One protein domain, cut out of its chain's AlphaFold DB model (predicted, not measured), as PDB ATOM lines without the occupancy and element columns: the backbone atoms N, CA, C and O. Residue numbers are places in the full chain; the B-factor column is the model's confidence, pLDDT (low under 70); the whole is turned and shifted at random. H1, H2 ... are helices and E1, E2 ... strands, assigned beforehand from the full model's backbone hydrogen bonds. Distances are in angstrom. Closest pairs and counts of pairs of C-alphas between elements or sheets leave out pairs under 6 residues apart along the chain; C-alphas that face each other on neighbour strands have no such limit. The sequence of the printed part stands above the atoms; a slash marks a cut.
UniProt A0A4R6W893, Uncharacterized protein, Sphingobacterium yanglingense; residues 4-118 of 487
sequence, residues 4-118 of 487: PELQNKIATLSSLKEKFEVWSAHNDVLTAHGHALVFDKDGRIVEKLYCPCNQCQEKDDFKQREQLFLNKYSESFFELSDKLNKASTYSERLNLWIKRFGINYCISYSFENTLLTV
ATOM      1  N   PRO A   4     228.987 338.286 278.188       71.56
ATOM      2  CA  PRO A   4     229.450 339.431 278.983       71.56
ATOM      3  C   PRO A   4     230.915 339.817 278.723       71.56
ATOM      4  O   PRO A   4     231.289 340.986 278.794       71.56
ATOM      5  N   GLU A   5     231.769 338.841 278.413       78.94
ATOM      6  CA  GLU A   5     233.183 339.076 278.103       78.94
ATOM      7  C   GLU A   5     233.345 339.704 276.711       78.94
ATOM      8  O   GLU A   5     234.185 340.587 276.524       78.94
ATOM      9  N   LEU A   6     232.505 339.297 275.750       83.56
ATOM     10  CA  LEU A   6     232.471 339.879 274.409       83.56
ATOM     11  C   LEU A   6     231.998 341.331 274.435       83.56
ATOM     12  O   LEU A   6     232.647 342.185 273.829       83.56
ATOM     13  N   GLN A   7     230.927 341.617 275.176       86.06
ATOM     14  CA  GLN A   7     230.440 342.977 275.387       86.06
ATOM     15  C   GLN A   7     231.539 343.880 275.957       86.06
ATOM     16  O   GLN A   7     231.835 344.928 275.383       86.06
ATOM     17  N   ASN A   8     232.165 343.467 277.063       84.00
ATOM     18  CA  ASN A   8     233.202 344.258 277.723       84.00
ATOM     19  C   ASN A   8     234.393 344.508 276.795       84.00
ATOM     20  O   ASN A   8     234.892 345.628 276.712       84.00
ATOM     21  N   LYS A   9     234.814 343.490 276.038       87.25
ATOM     22  CA  LYS A   9     235.902 343.624 275.070       87.25
ATOM     23  C   LYS A   9     235.554 344.613 273.958       87.25
ATOM     24  O   LYS A   9     236.356 345.498 273.680       87.25
ATOM     25  N   ILE A  10     234.361 344.520 273.367       89.44
ATOM     26  CA  ILE A  10     233.913 345.454 272.322       89.44
ATOM     27  C   ILE A  10     233.796 346.888 272.864       89.44
ATOM     28  O   ILE A  10     234.210 347.827 272.185       89.44
ATOM     29  N   ALA A  11     233.307 347.068 274.093       87.25
ATOM     30  CA  ALA A  11     233.159 348.383 274.719       87.25
ATOM     31  C   ALA A  11     234.501 349.109 274.940       87.25
ATOM     32  O   ALA A  11     234.541 350.336 274.893       87.25
ATOM     33  N   THR A  12     235.600 348.371 275.149       89.12
ATOM     34  CA  THR A  12     236.948 348.951 275.336       89.12
ATOM     35  C   THR A  12     237.634 349.407 274.046       89.12
ATOM     36  O   THR A  12     238.647 350.103 274.109       89.12
ATOM     37  N   LEU A  13     237.105 349.038 272.875       91.81
ATOM     38  CA  LEU A  13     237.697 349.377 271.580       91.81
ATOM     39  C   LEU A  13     237.159 350.720 271.076       91.81
ATOM     40  O   LEU A  13     235.954 350.967 271.094       91.81
ATOM     41  N   SER A  14     238.042 351.583 270.575       86.12
ATOM     42  CA  SER A  14     237.665 352.883 270.001       86.12
ATOM     43  C   SER A  14     237.393 352.814 268.494       86.12
ATOM     44  O   SER A  14     236.624 353.616 267.967       86.12
ATOM     45  N   SER A  15     237.983 351.843 267.792       92.75
ATOM     46  CA  SER A  15     237.827 351.669 266.347       92.75
ATOM     47  C   SER A  15     236.629 350.789 266.003       92.75
ATOM     48  O   SER A  15     236.552 349.627 266.405       92.75
ATOM     49  N   LEU A  16     235.728 351.301 265.159       90.00
ATOM     50  CA  LEU A  16     234.607 350.532 264.613       90.00
ATOM     51  C   LEU A  16     235.075 349.256 263.890       90.00
ATOM     52  O   LEU A  16     234.432 348.215 264.004       90.00
ATOM     53  N   LYS A  17     236.212 349.319 263.184       92.50
ATOM     54  CA  LYS A  17     236.790 348.162 262.488       92.50
ATOM     55  C   LYS A  17     237.210 347.074 263.476       92.50
ATOM     56  O   LYS A  17     236.871 345.916 263.277       92.50
ATOM     57  N   GLU A  18     237.901 347.440 264.555       93.31
ATOM     58  CA  GLU A  18     238.346 346.482 265.580       93.31
ATOM     59  C   GLU A  18     237.162 345.846 266.309       93.31
ATOM     60  O   GLU A  18     237.164 344.639 266.555       93.31
ATOM     61  N   LYS A  19     236.117 346.635 266.597       93.50
ATOM     62  CA  LYS A  19     234.861 346.115 267.152       93.50
ATOM     63  C   LYS A  19     234.236 345.061 266.242       93.50
ATOM     64  O   LYS A  19     233.832 344.006 266.727       93.50
ATOM     65  N   PHE A  20     234.189 345.330 264.937       92.56
ATOM     66  CA  PHE A  20     233.680 344.391 263.940       92.56
ATOM     67  C   PHE A  20     234.498 343.106 263.865       92.56
ATOM     68  O   PHE A  20     233.906 342.035 263.884       92.56
ATOM     69  N   GLU A  21     235.831 343.200 263.839       92.06
ATOM     70  CA  GLU A  21     236.718 342.028 263.823       92.06
ATOM     71  C   GLU A  21     236.488 341.131 265.044       92.06
ATOM     72  O   GLU A  21     236.319 339.916 264.917       92.06
ATOM     73  N   VAL A  22     236.419 341.730 266.238       92.88
ATOM     74  CA  VAL A  22     236.151 340.988 267.474       92.88
ATOM     75  C   VAL A  22     234.757 340.366 267.456       92.88
ATOM     76  O   VAL A  22     234.610 339.214 267.868       92.88
ATOM     77  N   TRP A  23     233.748 341.086 266.963       94.06
ATOM     78  CA  TRP A  23     232.387 340.573 266.852       94.06
ATOM     79  C   TRP A  23     232.293 339.396 265.872       94.06
ATOM     80  O   TRP A  23     231.779 338.346 266.257       94.06
ATOM     81  N   SER A  24     232.845 339.515 264.658       92.44
ATOM     82  CA  SER A  24     232.806 338.461 263.630       92.44
ATOM     83  C   SER A  24     233.658 337.240 263.975       92.44
ATOM     84  O   SER A  24     233.404 336.152 263.477       92.44
ATOM     85  N   ALA A  25     234.657 337.388 264.851       90.62
ATOM     86  CA  ALA A  25     235.418 336.251 265.367       90.62
ATOM     87  C   ALA A  25     234.608 335.374 266.345       90.62
ATOM     88  O   ALA A  25     235.008 334.246 266.626       90.62
ATOM     89  N   HIS A  26     233.498 335.892 266.886       89.19
ATOM     90  CA  HIS A  26     232.669 335.202 267.881       89.19
ATOM     91  C   HIS A  26     231.234 334.944 267.407       89.19
ATOM     92  O   HIS A  26     230.542 334.138 268.022       89.19
ATOM     93  N   ASN A  27     230.796 335.601 266.333       89.19
ATOM     94  CA  ASN A  27     229.459 335.474 265.765       89.19
ATOM     95  C   ASN A  27     229.563 335.112 264.287       89.19
ATOM     96  O   ASN A  27     230.348 335.712 263.551       89.19
ATOM     97  N   ASP A  28     228.736 334.171 263.839       89.12
ATOM     98  CA  ASP A  28     228.647 333.852 262.420       89.12
ATOM     99  C   ASP A  28     227.841 334.936 261.692       89.12
ATOM    100  O   ASP A  28     226.640 335.108 261.888       89.12
ATOM    101  N   VAL A  29     228.526 335.681 260.828       92.19
ATOM    102  CA  VAL A  29     227.953 336.817 260.097       92.19
ATOM    103  C   VAL A  29     226.806 336.374 259.176       92.19
ATOM    104  O   VAL A  29     225.890 337.157 258.927       92.19
ATOM    105  N   LEU A  30     226.813 335.120 258.697       91.38
ATOM    106  CA  LEU A  30     225.737 334.593 257.851       91.38
ATOM    107  C   LEU A  30     224.444 334.393 258.651       91.38
ATOM    108  O   LEU A  30     223.365 334.720 258.165       91.38
ATOM    109  N   THR A  31     224.537 333.922 259.896       88.38
ATOM    110  CA  THR A  31     223.361 333.675 260.751       88.38
ATOM    111  C   THR A  31     222.864 334.925 261.466       88.38
ATOM    112  O   THR A  31     221.811 334.901 262.094       88.38
ATOM    113  N   ALA A  32     223.568 336.048 261.339       88.44
ATOM    114  CA  ALA A  32     223.214 337.288 262.011       88.44
ATOM    115  C   ALA A  32     222.042 338.050 261.355       88.44
ATOM    116  O   ALA A  32     221.749 339.186 261.727       88.44
ATOM    117  N   HIS A  33     221.369 337.447 260.366       86.00
ATOM    118  CA  HIS A  33     220.171 337.978 259.702       86.00
ATOM    119  C   HIS A  33     220.324 339.432 259.225       86.00
ATOM    120  O   HIS A  33     219.422 340.255 259.390       86.00
ATOM    121  N   GLY A  34     221.493 339.773 258.675       89.44
ATOM    122  CA  GLY A  34     221.789 341.123 258.186       89.44
ATOM    123  C   GLY A  34     222.063 342.158 259.281       89.44
ATOM    124  O   GLY A  34     222.008 343.352 259.006       89.44
ATOM    125  N   HIS A  35     222.341 341.734 260.513       92.81
ATOM    126  CA  HIS A  35     222.640 342.616 261.634       92.81
ATOM    127  C   HIS A  35     224.003 342.291 262.254       92.81
ATOM    128  O   HIS A  35     224.467 341.161 262.207       92.81
ATOM    129  N   ALA A  36     224.625 343.277 262.897       94.69
ATOM    130  CA  ALA A  36     225.742 343.056 263.811       94.69
ATOM    131  C   ALA A  36     225.433 343.764 265.129       94.69
ATOM    132  O   ALA A  36     225.640 344.973 265.274       94.69
ATOM    133  N   LEU A  37     224.851 343.012 266.061       93.31
ATOM    134  CA  LEU A  37     224.369 343.506 267.347       93.31
ATOM    135  C   LEU A  37     225.214 342.929 268.475       93.31
ATOM    136  O   LEU A  37     225.630 341.770 268.430       93.31
ATOM    137  N   VAL A  38     225.443 343.750 269.491       91.31
ATOM    138  CA  VAL A  38     226.064 343.353 270.751       91.31
ATOM    139  C   VAL A  38     224.977 343.370 271.808       91.31
ATOM    140  O   VAL A  38     224.276 344.378 271.959       91.31
ATOM    141  N   PHE A  39     224.846 342.260 272.520       89.25
ATOM    142  CA  PHE A  39     223.866 342.075 273.580       89.25
ATOM    143  C   PHE A  39     224.557 342.077 274.944       89.25
ATOM    144  O   PHE A  39     225.717 341.677 275.053       89.25
ATOM    145  N   ASP A  40     223.859 342.560 275.969       85.50
ATOM    146  CA  ASP A  40     224.248 342.300 277.352       85.50
ATOM    147  C   ASP A  40     223.783 340.915 277.819       85.50
ATOM    148  O   ASP A  40     223.076 340.193 277.117       85.50
ATOM    149  N   LYS A  41     224.162 340.567 279.052       84.81
ATOM    150  CA  LYS A  41     223.775 339.317 279.724       84.81
ATOM    151  C   LYS A  41     222.259 339.098 279.852       84.81
ATOM    152  O   LYS A  41     221.842 337.978 280.122       84.81
ATOM    153  N   ASP A  42     221.459 340.159 279.732       85.50
ATOM    154  CA  ASP A  42     220.002 340.127 279.850       85.50
ATOM    155  C   ASP A  42     219.334 340.108 278.456       85.50
ATOM    156  O   ASP A  42     218.113 340.252 278.342       85.50
ATOM    157  N   GLY A  43     220.122 339.944 277.384       84.38
ATOM    158  CA  GLY A  43     219.659 339.887 275.998       84.38
ATOM    159  C   GLY A  43     219.262 341.245 275.415       84.38
ATOM    160  O   GLY A  43     218.597 341.306 274.378       84.38
ATOM    161  N   ARG A  44     219.630 342.359 276.059       88.06
ATOM    162  CA  ARG A  44     219.312 343.707 275.569       88.06
ATOM    163  C   ARG A  44     220.409 344.194 274.637       88.06
ATOM    164  O   ARG A  44     221.593 344.014 274.899       88.06
ATOM    165  N   ILE A  45     220.013 344.858 273.553       90.00
ATOM    166  CA  ILE A  45     220.961 345.444 272.601       90.00
ATOM    167  C   ILE A  45     221.681 346.612 273.280       90.00
ATOM    168  O   ILE A  45     221.058 347.626 273.592       90.00
ATOM    169  N   VAL A  46     222.996 346.490 273.444       90.44
ATOM    170  CA  VAL A  46     223.856 347.529 274.029       90.44
ATOM    171  C   VAL A  46     224.668 348.281 272.985       90.44
ATOM    172  O   VAL A  46     224.968 349.457 273.173       90.44
ATOM    173  N   GLU A  47     224.977 347.649 271.852       91.06
ATOM    174  CA  GLU A  47     225.630 348.320 270.731       91.06
ATOM    175  C   GLU A  47     225.143 347.754 269.390       91.06
ATOM    176  O   GLU A  47     224.969 346.547 269.223       91.06
ATOM    177  N   LYS A  48     224.918 348.643 268.415       93.19
ATOM    178  CA  LYS A  48     224.588 348.286 267.029       93.19
ATOM    179  C   LYS A  48     225.812 348.555 266.162       93.19
ATOM    180  O   LYS A  48     226.017 349.690 265.735       93.19
ATOM    181  N   LEU A  49     226.631 347.535 265.913       94.31
ATOM    182  CA  LEU A  49     227.770 347.654 264.998       94.31
ATOM    183  C   LEU A  49     227.272 347.874 263.566       94.31
ATOM    184  O   LEU A  49     227.750 348.789 262.899       94.31
ATOM    185  N   TYR A  50     226.232 347.147 263.153       96.56
ATOM    186  CA  TYR A  50     225.458 347.415 261.940       96.56
ATOM    187  C   TYR A  50     223.995 347.002 262.111       96.56
ATOM    188  O   TYR A  50     223.680 345.997 262.747       96.56
ATOM    189  N   CYS A  51     223.094 347.809 261.554       95.00
ATOM    190  CA  CYS A  51     221.663 347.545 261.525       95.00
ATOM    191  C   CYS A  51     221.060 348.243 260.297       95.00
ATOM    192  O   CYS A  51     221.215 349.459 260.182       95.00
ATOM    193  N   PRO A  52     220.352 347.523 259.413       93.56
ATOM    194  CA  PRO A  52     219.831 348.076 258.166       93.56
ATOM    195  C   PRO A  52     218.537 348.890 258.339       93.56
ATOM    196  O   PRO A  52     217.939 349.286 257.345       93.56
ATOM    197  N   CYS A  53     218.065 349.142 259.568       94.44
ATOM    198  CA  CYS A  53     216.824 349.891 259.798       94.44
ATOM    199  C   CYS A  53     216.934 351.362 259.357       94.44
ATOM    200  O   CYS A  53     218.001 351.964 259.477       94.44
ATOM    201  N   ASN A  54     215.812 351.961 258.946       95.00
ATOM    202  CA  ASN A  54     215.750 353.340 258.433       95.00
ATOM    203  C   ASN A  54     216.440 354.356 259.363       95.00
ATOM    204  O   ASN A  54     217.230 355.171 258.909       95.00
ATOM    205  N   GLN A  55     216.241 354.239 260.679       93.25
ATOM    206  CA  GLN A  55     216.868 355.134 261.664       93.25
ATOM    207  C   GLN A  55     218.401 355.045 261.693       93.25
ATOM    208  O   GLN A  55     219.078 356.009 262.031       93.25
ATOM    209  N   CYS A  56     218.971 353.870 261.413       92.88
ATOM    210  CA  CYS A  56     220.424 353.709 261.368       92.88
ATOM    211  C   CYS A  56     221.001 354.142 260.018       92.88
ATOM    212  O   CYS A  56     222.161 354.535 259.991       92.88
ATOM    213  N   GLN A  57     220.207 354.109 258.941       93.88
ATOM    214  CA  GLN A  57     220.607 354.588 257.613       93.88
ATOM    215  C   GLN A  57     220.831 356.105 257.569       93.88
ATOM    216  O   GLN A  57     221.637 356.574 256.775       93.88
ATOM    217  N   GLU A  58     220.161 356.858 258.444       94.00
ATOM    218  CA  GLU A  58     220.311 358.315 258.573       94.00
ATOM    219  C   GLU A  58     221.622 358.742 259.258       94.00
ATOM    220  O   GLU A  58     221.924 359.932 259.313       94.00
ATOM    221  N   LYS A  59     222.411 357.802 259.800       92.56
ATOM    222  CA  LYS A  59     223.685 358.117 260.458       92.56
ATOM    223  C   LYS A  59     224.807 358.316 259.442       92.56
ATOM    224  O   LYS A  59     224.980 357.499 258.539       92.56
ATOM    225  N   ASP A  60     225.654 359.317 259.680       92.88
ATOM    226  CA  ASP A  60     226.792 359.655 258.810       92.88
ATOM    227  C   ASP A  60     227.780 358.488 258.606       92.88
ATOM    228  O   ASP A  60     228.410 358.368 257.556       92.88
ATOM    229  N   ASP A  61     227.904 357.589 259.589       92.50
ATOM    230  CA  ASP A  61     228.803 356.430 259.550       92.50
ATOM    231  C   ASP A  61     228.151 355.148 258.990       92.50
ATOM    232  O   ASP A  61     228.800 354.097 258.927       92.50
ATOM    233  N   PHE A  62     226.890 355.206 258.542       94.44
ATOM    234  CA  PHE A  62     226.144 354.032 258.082       94.44
ATOM    235  C   PHE A  62     226.846 353.297 256.939       94.44
ATOM    236  O   PHE A  62     227.024 352.081 257.010       94.44
ATOM    237  N   LYS A  63     227.307 354.020 255.910       95.94
ATOM    238  CA  LYS A  63     227.993 353.413 254.756       95.94
ATOM    239  C   LYS A  63     229.284 352.702 255.143       95.94
ATOM    240  O   LYS A  63     229.598 351.650 254.594       95.94
ATOM    241  N   GLN A  64     230.006 353.232 256.128       95.19
ATOM    242  CA  GLN A  64     231.198 352.574 256.652       95.19
ATOM    243  C   GLN A  64     230.840 351.269 257.380       95.19
ATOM    244  O   GLN A  64     231.502 350.252 257.174       95.19
ATOM    245  N   ARG A  65     229.783 351.276 258.202       95.94
ATOM    246  CA  ARG A  65     229.277 350.085 258.909       95.94
ATOM    247  C   ARG A  65     228.769 349.013 257.946       95.94
ATOM    248  O   ARG A  65     229.090 347.842 258.122       95.94
ATOM    249  N   GLU A  66     228.016 349.424 256.928       95.81
ATOM    250  CA  GLU A  66     227.513 348.565 255.853       95.81
ATOM    251  C   GLU A  66     228.673 347.877 255.127       95.81
ATOM    252  O   GLU A  66     228.685 346.654 255.018       95.81
ATOM    253  N   GLN A  67     229.702 348.631 254.727       95.62
ATOM    254  CA  GLN A  67     230.869 348.060 254.053       95.62
ATOM    255  C   GLN A  67     231.627 347.059 254.936       95.62
ATOM    256  O   GLN A  67     232.034 346.002 254.457       95.62
ATOM    257  N   LEU A  68     231.819 347.364 256.226       95.62
ATOM    258  CA  LEU A  68     232.482 346.447 257.163       95.62
ATOM    259  C   LEU A  68     231.693 345.144 257.333       95.62
ATOM    260  O   LEU A  68     232.288 344.065 257.308       95.62
ATOM    261  N   PHE A  69     230.366 345.234 257.450       95.62
ATOM    262  CA  PHE A  69     229.499 344.062 257.515       95.62
ATOM    263  C   PHE A  69     229.555 343.243 256.219       95.62
ATOM    264  O   PHE A  69     229.775 342.035 256.278       95.62
ATOM    265  N   LEU A  70     229.410 343.885 255.055       94.56
ATOM    266  CA  LEU A  70     229.430 343.216 253.750       94.56
ATOM    267  C   LEU A  70     230.768 342.528 253.471       94.56
ATOM    268  O   LEU A  70     230.772 341.406 252.970       94.56
ATOM    269  N   ASN A  71     231.892 343.142 253.853       94.38
ATOM    270  CA  ASN A  71     233.204 342.504 253.743       94.38
ATOM    271  C   ASN A  71     233.237 341.198 254.548       94.38
ATOM    272  O   ASN A  71     233.538 340.147 253.988       94.38
ATOM    273  N   LYS A  72     232.833 341.226 255.825       94.69
ATOM    274  CA  LYS A  72     232.790 340.016 256.665       94.69
ATOM    275  C   LYS A  72     231.786 338.977 256.194       94.69
ATOM    276  O   LYS A  72     232.071 337.783 256.255       94.69
ATOM    277  N   TYR A  73     230.638 339.416 255.693       95.00
ATOM    278  CA  TYR A  73     229.652 338.527 255.095       95.00
ATOM    279  C   TYR A  73     230.243 337.816 253.870       95.00
ATOM    280  O   TYR A  73     230.154 336.596 253.784       95.00
ATOM    281  N   SER A  74     230.908 338.551 252.971       95.00
ATOM    282  CA  SER A  74     231.544 337.995 251.771       95.00
ATOM    283  C   SER A  74     232.681 337.017 252.098       95.00
ATOM    284  O   SER A  74     232.704 335.918 251.550       95.00
ATOM    285  N   GLU A  75     233.570 337.352 253.044       94.50
ATOM    286  CA  GLU A  75     234.649 336.469 253.522       94.50
ATOM    287  C   GLU A  75     234.072 335.132 254.004       94.50
ATOM    288  O   GLU A  75     234.453 334.058 253.540       94.50
ATOM    289  N   SER A  76     233.076 335.221 254.884       94.50
ATOM    290  CA  SER A  76     232.369 334.092 255.483       94.50
ATOM    291  C   SER A  76     231.588 333.250 254.459       94.50
ATOM    292  O   SER A  76     231.550 332.015 254.550       94.50
ATOM    293  N   PHE A  77     230.991 333.909 253.461       95.94
ATOM    294  CA  PHE A  77     230.273 333.296 252.344       95.94
ATOM    295  C   PHE A  77     231.218 332.501 251.439       95.94
ATOM    296  O   PHE A  77     230.977 331.320 251.180       95.94
ATOM    297  N   PHE A  78     232.314 333.107 250.979       95.69
ATOM    298  CA  PHE A  78     233.258 332.440 250.083       95.69
ATOM    299  C   PHE A  78     234.052 331.339 250.788       95.69
ATOM    300  O   PHE A  78     234.299 330.299 250.179       95.69
ATOM    301  N   GLU A  79     234.366 331.498 252.077       95.38
ATOM    302  CA  GLU A  79     234.936 330.420 252.893       95.38
ATOM    303  C   GLU A  79     234.007 329.194 252.929       95.38
ATOM    304  O   GLU A  79     234.452 328.057 252.749       95.38
ATOM    305  N   LEU A  80     232.700 329.408 253.134       94.75
ATOM    306  CA  LEU A  80     231.722 328.321 253.095       94.75
ATOM    307  C   LEU A  80     231.618 327.708 251.702       94.75
ATOM    308  O   LEU A  80     231.607 326.485 251.578       94.75
ATOM    309  N   SER A  81     231.543 328.547 250.669       95.50
ATOM    310  CA  SER A  81     231.462 328.104 249.279       95.50
ATOM    311  C   SER A  81     232.635 327.197 248.919       95.50
ATOM    312  O   SER A  81     232.428 326.141 248.328       95.50
ATOM    313  N   ASP A  82     233.858 327.578 249.289       95.81
ATOM    314  CA  ASP A  82     235.065 326.788 249.050       95.81
ATOM    315  C   ASP A  82     235.013 325.440 249.787       95.81
ATOM    316  O   ASP A  82     235.258 324.393 249.187       95.81
ATOM    317  N   LYS A  83     234.594 325.434 251.060       95.81
ATOM    318  CA  LYS A  83     234.395 324.196 251.834       95.81
ATOM    319  C   LYS A  83     233.352 323.270 251.204       95.81
ATOM    320  O   LYS A  83     233.592 322.068 251.116       95.81
ATOM    321  N   LEU A  84     232.218 323.810 250.756       94.25
ATOM    322  CA  LEU A  84     231.160 323.031 250.105       94.25
ATOM    323  C   LEU A  84     231.606 322.487 248.742       94.25
ATOM    324  O   LEU A  84     231.270 321.354 248.413       94.25
ATOM    325  N   ASN A  85     232.384 323.255 247.975       93.25
ATOM    326  CA  ASN A  85     232.914 322.829 246.675       93.25
ATOM    327  C   ASN A  85     234.014 321.760 246.799       93.25
ATOM    328  O   ASN A  85     234.200 320.968 245.879       93.25
ATOM    329  N   LYS A  86     234.739 321.726 247.924       95.81
ATOM    330  CA  LYS A  86     235.765 320.711 248.222       95.81
ATOM    331  C   LYS A  86     235.201 319.390 248.746       95.81
ATOM    332  O   LYS A  86     235.925 318.398 248.756       95.81
ATOM    333  N   ALA A  87     233.955 319.373 249.209       93.94
ATOM    334  CA  ALA A  87     233.312 318.158 249.690       93.94
ATOM    335  C   ALA A  87     233.102 317.167 248.535       93.94
ATOM    336  O   ALA A  87     232.560 317.510 247.485       93.94
ATOM    337  N   SER A  88     233.527 315.926 248.747       89.56
ATOM    338  CA  SER A  88     233.513 314.864 247.740       89.56
ATOM    339  C   SER A  88     232.147 314.194 247.596       89.56
ATOM    340  O   SER A  88     231.853 313.592 246.564       89.56
ATOM    341  N   THR A  89     231.291 314.310 248.616       90.56
ATOM    342  CA  THR A  89     229.947 313.726 248.629       90.56
ATOM    343  C   THR A  89     228.887 314.726 249.087       90.56
ATOM    344  O   THR A  89     229.163 315.707 249.780       90.56
ATOM    345  N   TYR A  90     227.627 314.454 248.740       89.75
ATOM    346  CA  TYR A  90     226.496 315.240 249.234       89.75
ATOM    347  C   TYR A  90     226.353 315.172 250.765       89.75
ATOM    348  O   TYR A  90     226.101 316.194 251.397       89.75
ATOM    349  N   SER A  91     226.605 314.005 251.370       87.31
ATOM    350  CA  SER A  91     226.584 313.837 252.830       87.31
ATOM    351  C   SER A  91     227.627 314.722 253.526       87.31
ATOM    352  O   SER A  91     227.324 315.383 254.516       87.31
ATOM    353  N   GLU A  92     228.837 314.836 252.968       89.19
ATOM    354  CA  GLU A  92     229.859 315.759 253.479       89.19
ATOM    355  C   GLU A  92     229.412 317.225 253.405       89.19
ATOM    356  O   GLU A  92     229.566 317.956 254.386       89.19
ATOM    357  N   ARG A  93     228.809 317.653 252.284       93.19
ATOM    358  CA  ARG A  93     228.245 319.011 252.150       93.19
ATOM    359  C   ARG A  93     227.181 319.283 253.207       93.19
ATOM    360  O   ARG A  93     227.206 320.332 253.852       93.19
ATOM    361  N   LEU A  94     226.279 318.328 253.412       90.44
ATOM    362  CA  LEU A  94     225.193 318.444 254.375       90.44
ATOM    363  C   LEU A  94     225.714 318.495 255.817       90.44
ATOM    364  O   LEU A  94     225.272 319.333 256.597       90.44
ATOM    365  N   ASN A  95     226.721 317.688 256.155       88.62
ATOM    366  CA  ASN A  95     227.364 317.714 257.469       88.62
ATOM    367  C   ASN A  95     228.078 319.042 257.748       88.62
ATOM    368  O   ASN A  95     227.985 319.567 258.859       88.62
ATOM    369  N   LEU A  96     228.766 319.616 256.755       92.75
ATOM    370  CA  LEU A  96     229.363 320.952 256.876       92.75
ATOM    371  C   LEU A  96     228.294 322.018 257.146       92.75
ATOM    372  O   LEU A  96     228.504 322.894 257.986       92.75
ATOM    373  N   TRP A  97     227.149 321.916 256.470       92.62
ATOM    374  CA  TRP A  97     226.018 322.821 256.650       92.62
ATOM    375  C   TRP A  97     225.384 322.690 258.035       92.62
ATOM    376  O   TRP A  97     225.281 323.681 258.754       92.62
ATOM    377  N   ILE A  98     225.034 321.470 258.452       89.25
ATOM    378  CA  ILE A  98     224.432 321.179 259.762       89.25
ATOM    379  C   ILE A  98     225.372 321.600 260.895       89.25
ATOM    380  O   ILE A  98     224.934 322.218 261.861       89.25
ATOM    381  N   LYS A  99     226.681 321.344 260.772       89.88
ATOM    382  CA  LYS A  99     227.668 321.759 261.780       89.88
ATOM    383  C   LYS A  99     227.692 323.276 261.987       89.88
ATOM    384  O   LYS A  99     227.987 323.731 263.089       89.88
ATOM    385  N   ARG A 100     227.430 324.044 260.930       90.12
ATOM    386  CA  ARG A 100     227.470 325.507 260.957       90.12
ATOM    387  C   ARG A 100     226.132 326.128 261.356       90.12
ATOM    388  O   ARG A 100     226.113 327.068 262.140       90.12
ATOM    389  N   PHE A 101     225.028 325.606 260.827       88.50
ATOM    390  CA  PHE A 101     223.706 326.234 260.911       88.50
ATOM    391  C   PHE A 101     222.681 325.455 261.744       88.50
ATOM    392  O   PHE A 101     221.579 325.952 261.981       88.50
ATOM    393  N   GLY A 102     223.015 324.247 262.195       86.75
ATOM    394  CA  GLY A 102     222.105 323.381 262.936       86.75
ATOM    395  C   GLY A 102     220.887 322.978 262.105       86.75
ATOM    396  O   GLY A 102     221.016 322.567 260.954       86.75
ATOM    397  N   ILE A 103     219.700 323.112 262.703       80.62
ATOM    398  CA  ILE A 103     218.401 322.642 262.180       80.62
ATOM    399  C   ILE A 103     217.872 323.425 260.968       80.62
ATOM    400  O   ILE A 103     216.829 323.095 260.410       80.62
ATOM    401  N   ASN A 104     218.568 324.489 260.574       78.31
ATOM    402  CA  ASN A 104     218.155 325.424 259.537       78.31
ATOM    403  C   ASN A 104     218.518 324.919 258.134       78.31
ATOM    404  O   ASN A 104     219.461 325.377 257.484       78.31
ATOM    405  N   TYR A 105     217.754 323.940 257.675       76.44
ATOM    406  CA  TYR A 105     218.105 323.124 256.521       76.44
ATOM    407  C   TYR A 105     217.666 323.670 255.163       76.44
ATOM    408  O   TYR A 105     218.361 323.473 254.171       76.44
ATOM    409  N   CYS A 106     216.552 324.401 255.121       78.38
ATOM    410  CA  CYS A 106     216.048 325.052 253.912       78.38
ATOM    411  C   CYS A 106     216.632 326.456 253.691       78.38
ATOM    412  O   CYS A 106     216.334 327.100 252.682       78.38
ATOM    413  N   ILE A 107     217.463 326.950 254.619       84.38
ATOM    414  CA  ILE A 107     218.085 328.264 254.465       84.38
ATOM    415  C   ILE A 107     219.013 328.232 253.257       84.38
ATOM    416  O   ILE A 107     219.732 327.268 253.013       84.38
ATOM    417  N   SER A 108     218.984 329.311 252.489       90.31
ATOM    418  CA  SER A 108     219.934 329.548 251.416       90.31
ATOM    419  C   SER A 108     220.508 330.946 251.587       90.31
ATOM    420  O   SER A 108     219.802 331.865 252.002       90.31
ATOM    421  N   TYR A 109     221.787 331.099 251.274       91.75
ATOM    422  CA  TYR A 109     222.474 332.381 251.343       91.75
ATOM    423  C   TYR A 109     222.841 332.814 249.939       91.75
ATOM    424  O   TYR A 109     223.391 332.028 249.168       91.75
ATOM    425  N   SER A 110     222.564 334.068 249.612       90.94
ATOM    426  CA  SER A 110     222.982 334.674 248.355       90.94
ATOM    427  C   SER A 110     224.005 335.768 248.612       90.94
ATOM    428  O   SER A 110     223.884 336.531 249.574       90.94
ATOM    429  N   PHE A 111     224.987 335.862 247.726       92.25
ATOM    430  CA  PHE A 111     225.875 337.008 247.625       92.25
ATOM    431  C   PHE A 111     226.178 337.242 246.150       92.25
ATOM    432  O   PHE A 111     226.572 336.310 245.441       92.25
ATOM    433  N   GLU A 112     225.944 338.471 245.687       88.50
ATOM    434  CA  GLU A 112     225.986 338.816 244.262       88.50
ATOM    435  C   GLU A 112     225.139 337.825 243.435       88.50
ATOM    436  O   GLU A 112     223.956 337.645 243.714       88.50
ATOM    437  N   ASN A 113     225.741 337.145 242.455       89.25
ATOM    438  CA  ASN A 113     225.070 336.179 241.580       89.25
ATOM    439  C   ASN A 113     225.268 334.714 242.016       89.25
ATOM    440  O   ASN A 113     225.016 333.800 241.230       89.25
ATOM    441  N   THR A 114     225.742 334.469 243.242       90.75
ATOM    442  CA  THR A 114     226.016 333.119 243.759       90.75
ATOM    443  C   THR A 114     225.025 332.747 244.859       90.75
ATOM    444  O   THR A 114     224.789 333.529 245.779       90.75
ATOM    445  N   LEU A 115     224.474 331.530 244.788       93.12
ATOM    446  CA  LEU A 115     223.573 330.950 245.790       93.12
ATOM    447  C   LEU A 115     224.244 329.753 246.473       93.12
ATOM    448  O   LEU A 115     224.616 328.786 245.806       93.12
ATOM    449  N   LEU A 116     224.342 329.792 247.799       93.50
ATOM    450  CA  LEU A 116     224.746 328.663 248.631       93.50
ATOM    451  C   LEU A 116     223.515 328.009 249.242       93.50
ATOM    452  O   LEU A 116     222.730 328.654 249.936       93.50
ATOM    453  N   THR A 117     223.375 326.715 248.986       92.12
ATOM    454  CA  THR A 117     222.314 325.873 249.526       92.12
ATOM    455  C   THR A 117     222.786 324.426 249.564       92.12
ATOM    456  O   THR A 117     223.638 324.020 248.766       92.12
ATOM    457  N   VAL A 118     222.215 323.653 250.479       92.62
ATOM    458  CA  VAL A 118     222.306 322.188 250.499       92.62
ATOM    459  C   VAL A 118     220.975 321.542 250.146       92.62
ATOM    460  O   VAL A 118     220.778 320.374 250.448       92.62
TER     461      VAL A 118
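What this domain is: This is residues 4 to 118 of the 487 residues of an uncharacterized protein of Sphingobacterium yanglingense (UniProt A0A4R6W893). One long helix, H4, forms a spine; the strand hairpin E1-E2, with H1 and H2 packed on it, sits at its first part, while at its far end H5 folds back and the small hairpin E3-E4 packs along its later half. The 115 printed residues include five named helices and four named strands, in the order H1 H2 E1 E2 H3 H4 H5 E3 E4; both two-stranded sheets are antiparallel and the class is mixed. The whole is only just compact, close to loose, with a radius of gyration of the C-alphas of 15.7 A and spans of 45 by 31 by 22 A.

How they stand to each other: H1, residues 4 to 11, and H2, residues 16 to 24, touch as a helical hairpin; their closest C-alphas, Ile 10 and Lys 19, are 5.3 A apart. E1, residues 36 to 39, and E2, residues 45 to 50, form an antiparallel hairpin, with N 38 and O 47 at 2.8 A, within hydrogen-bond range. The closest C-alphas of H2 and E2, Phe 20 and Leu 49, are 6.8 A apart. H3, residues 54 to 57, is close but not clearly touching H4, residues 62 to 86: the closest C-alphas, Cys 56 and Phe 62, are 6.6 A apart. H4 touches H2 with residues 65 to 72 alone, at a shallow tilt of 32 degrees, the same way; the closest C-alphas, Lys 17 and Leu 68, are 7.1 A apart. H5, residues 90 to 101, only just touches H4 in a helical hairpin, with 3 pairs of C-alphas within 8 A, the closest Leu 84 and Arg 93 at 5.4 A. E3, residues 109 to 111, and E4, residues 114 to 116, form an antiparallel hairpin, with N 116 and O 109 at 2.8 A, within hydrogen-bond range. The closest C-alphas of H4 and E3, Ser 74 and Phe 111, are 7.1 A apart. Every O i to N i+4 pair is within hydrogen-bond range in H1, H2, H4 and H5; H3 is too short for one.

Where its parts are: H1 begins at C-alpha 4, (229.450, 339.431, 278.983). H4 measures 36.1 A from C-alpha 62 to C-alpha 86, and H5 16.3 A. E4 ends at C-alpha 116, (224.746, 328.663, 248.631).

The domain as a whole: The C-alphas of Asp 60 and Thr 89, the two farthest apart, are 47.1 A apart. The printed part has no cut, and H2 to E1 is its long link. No printed residue is under 70 in pLDDT.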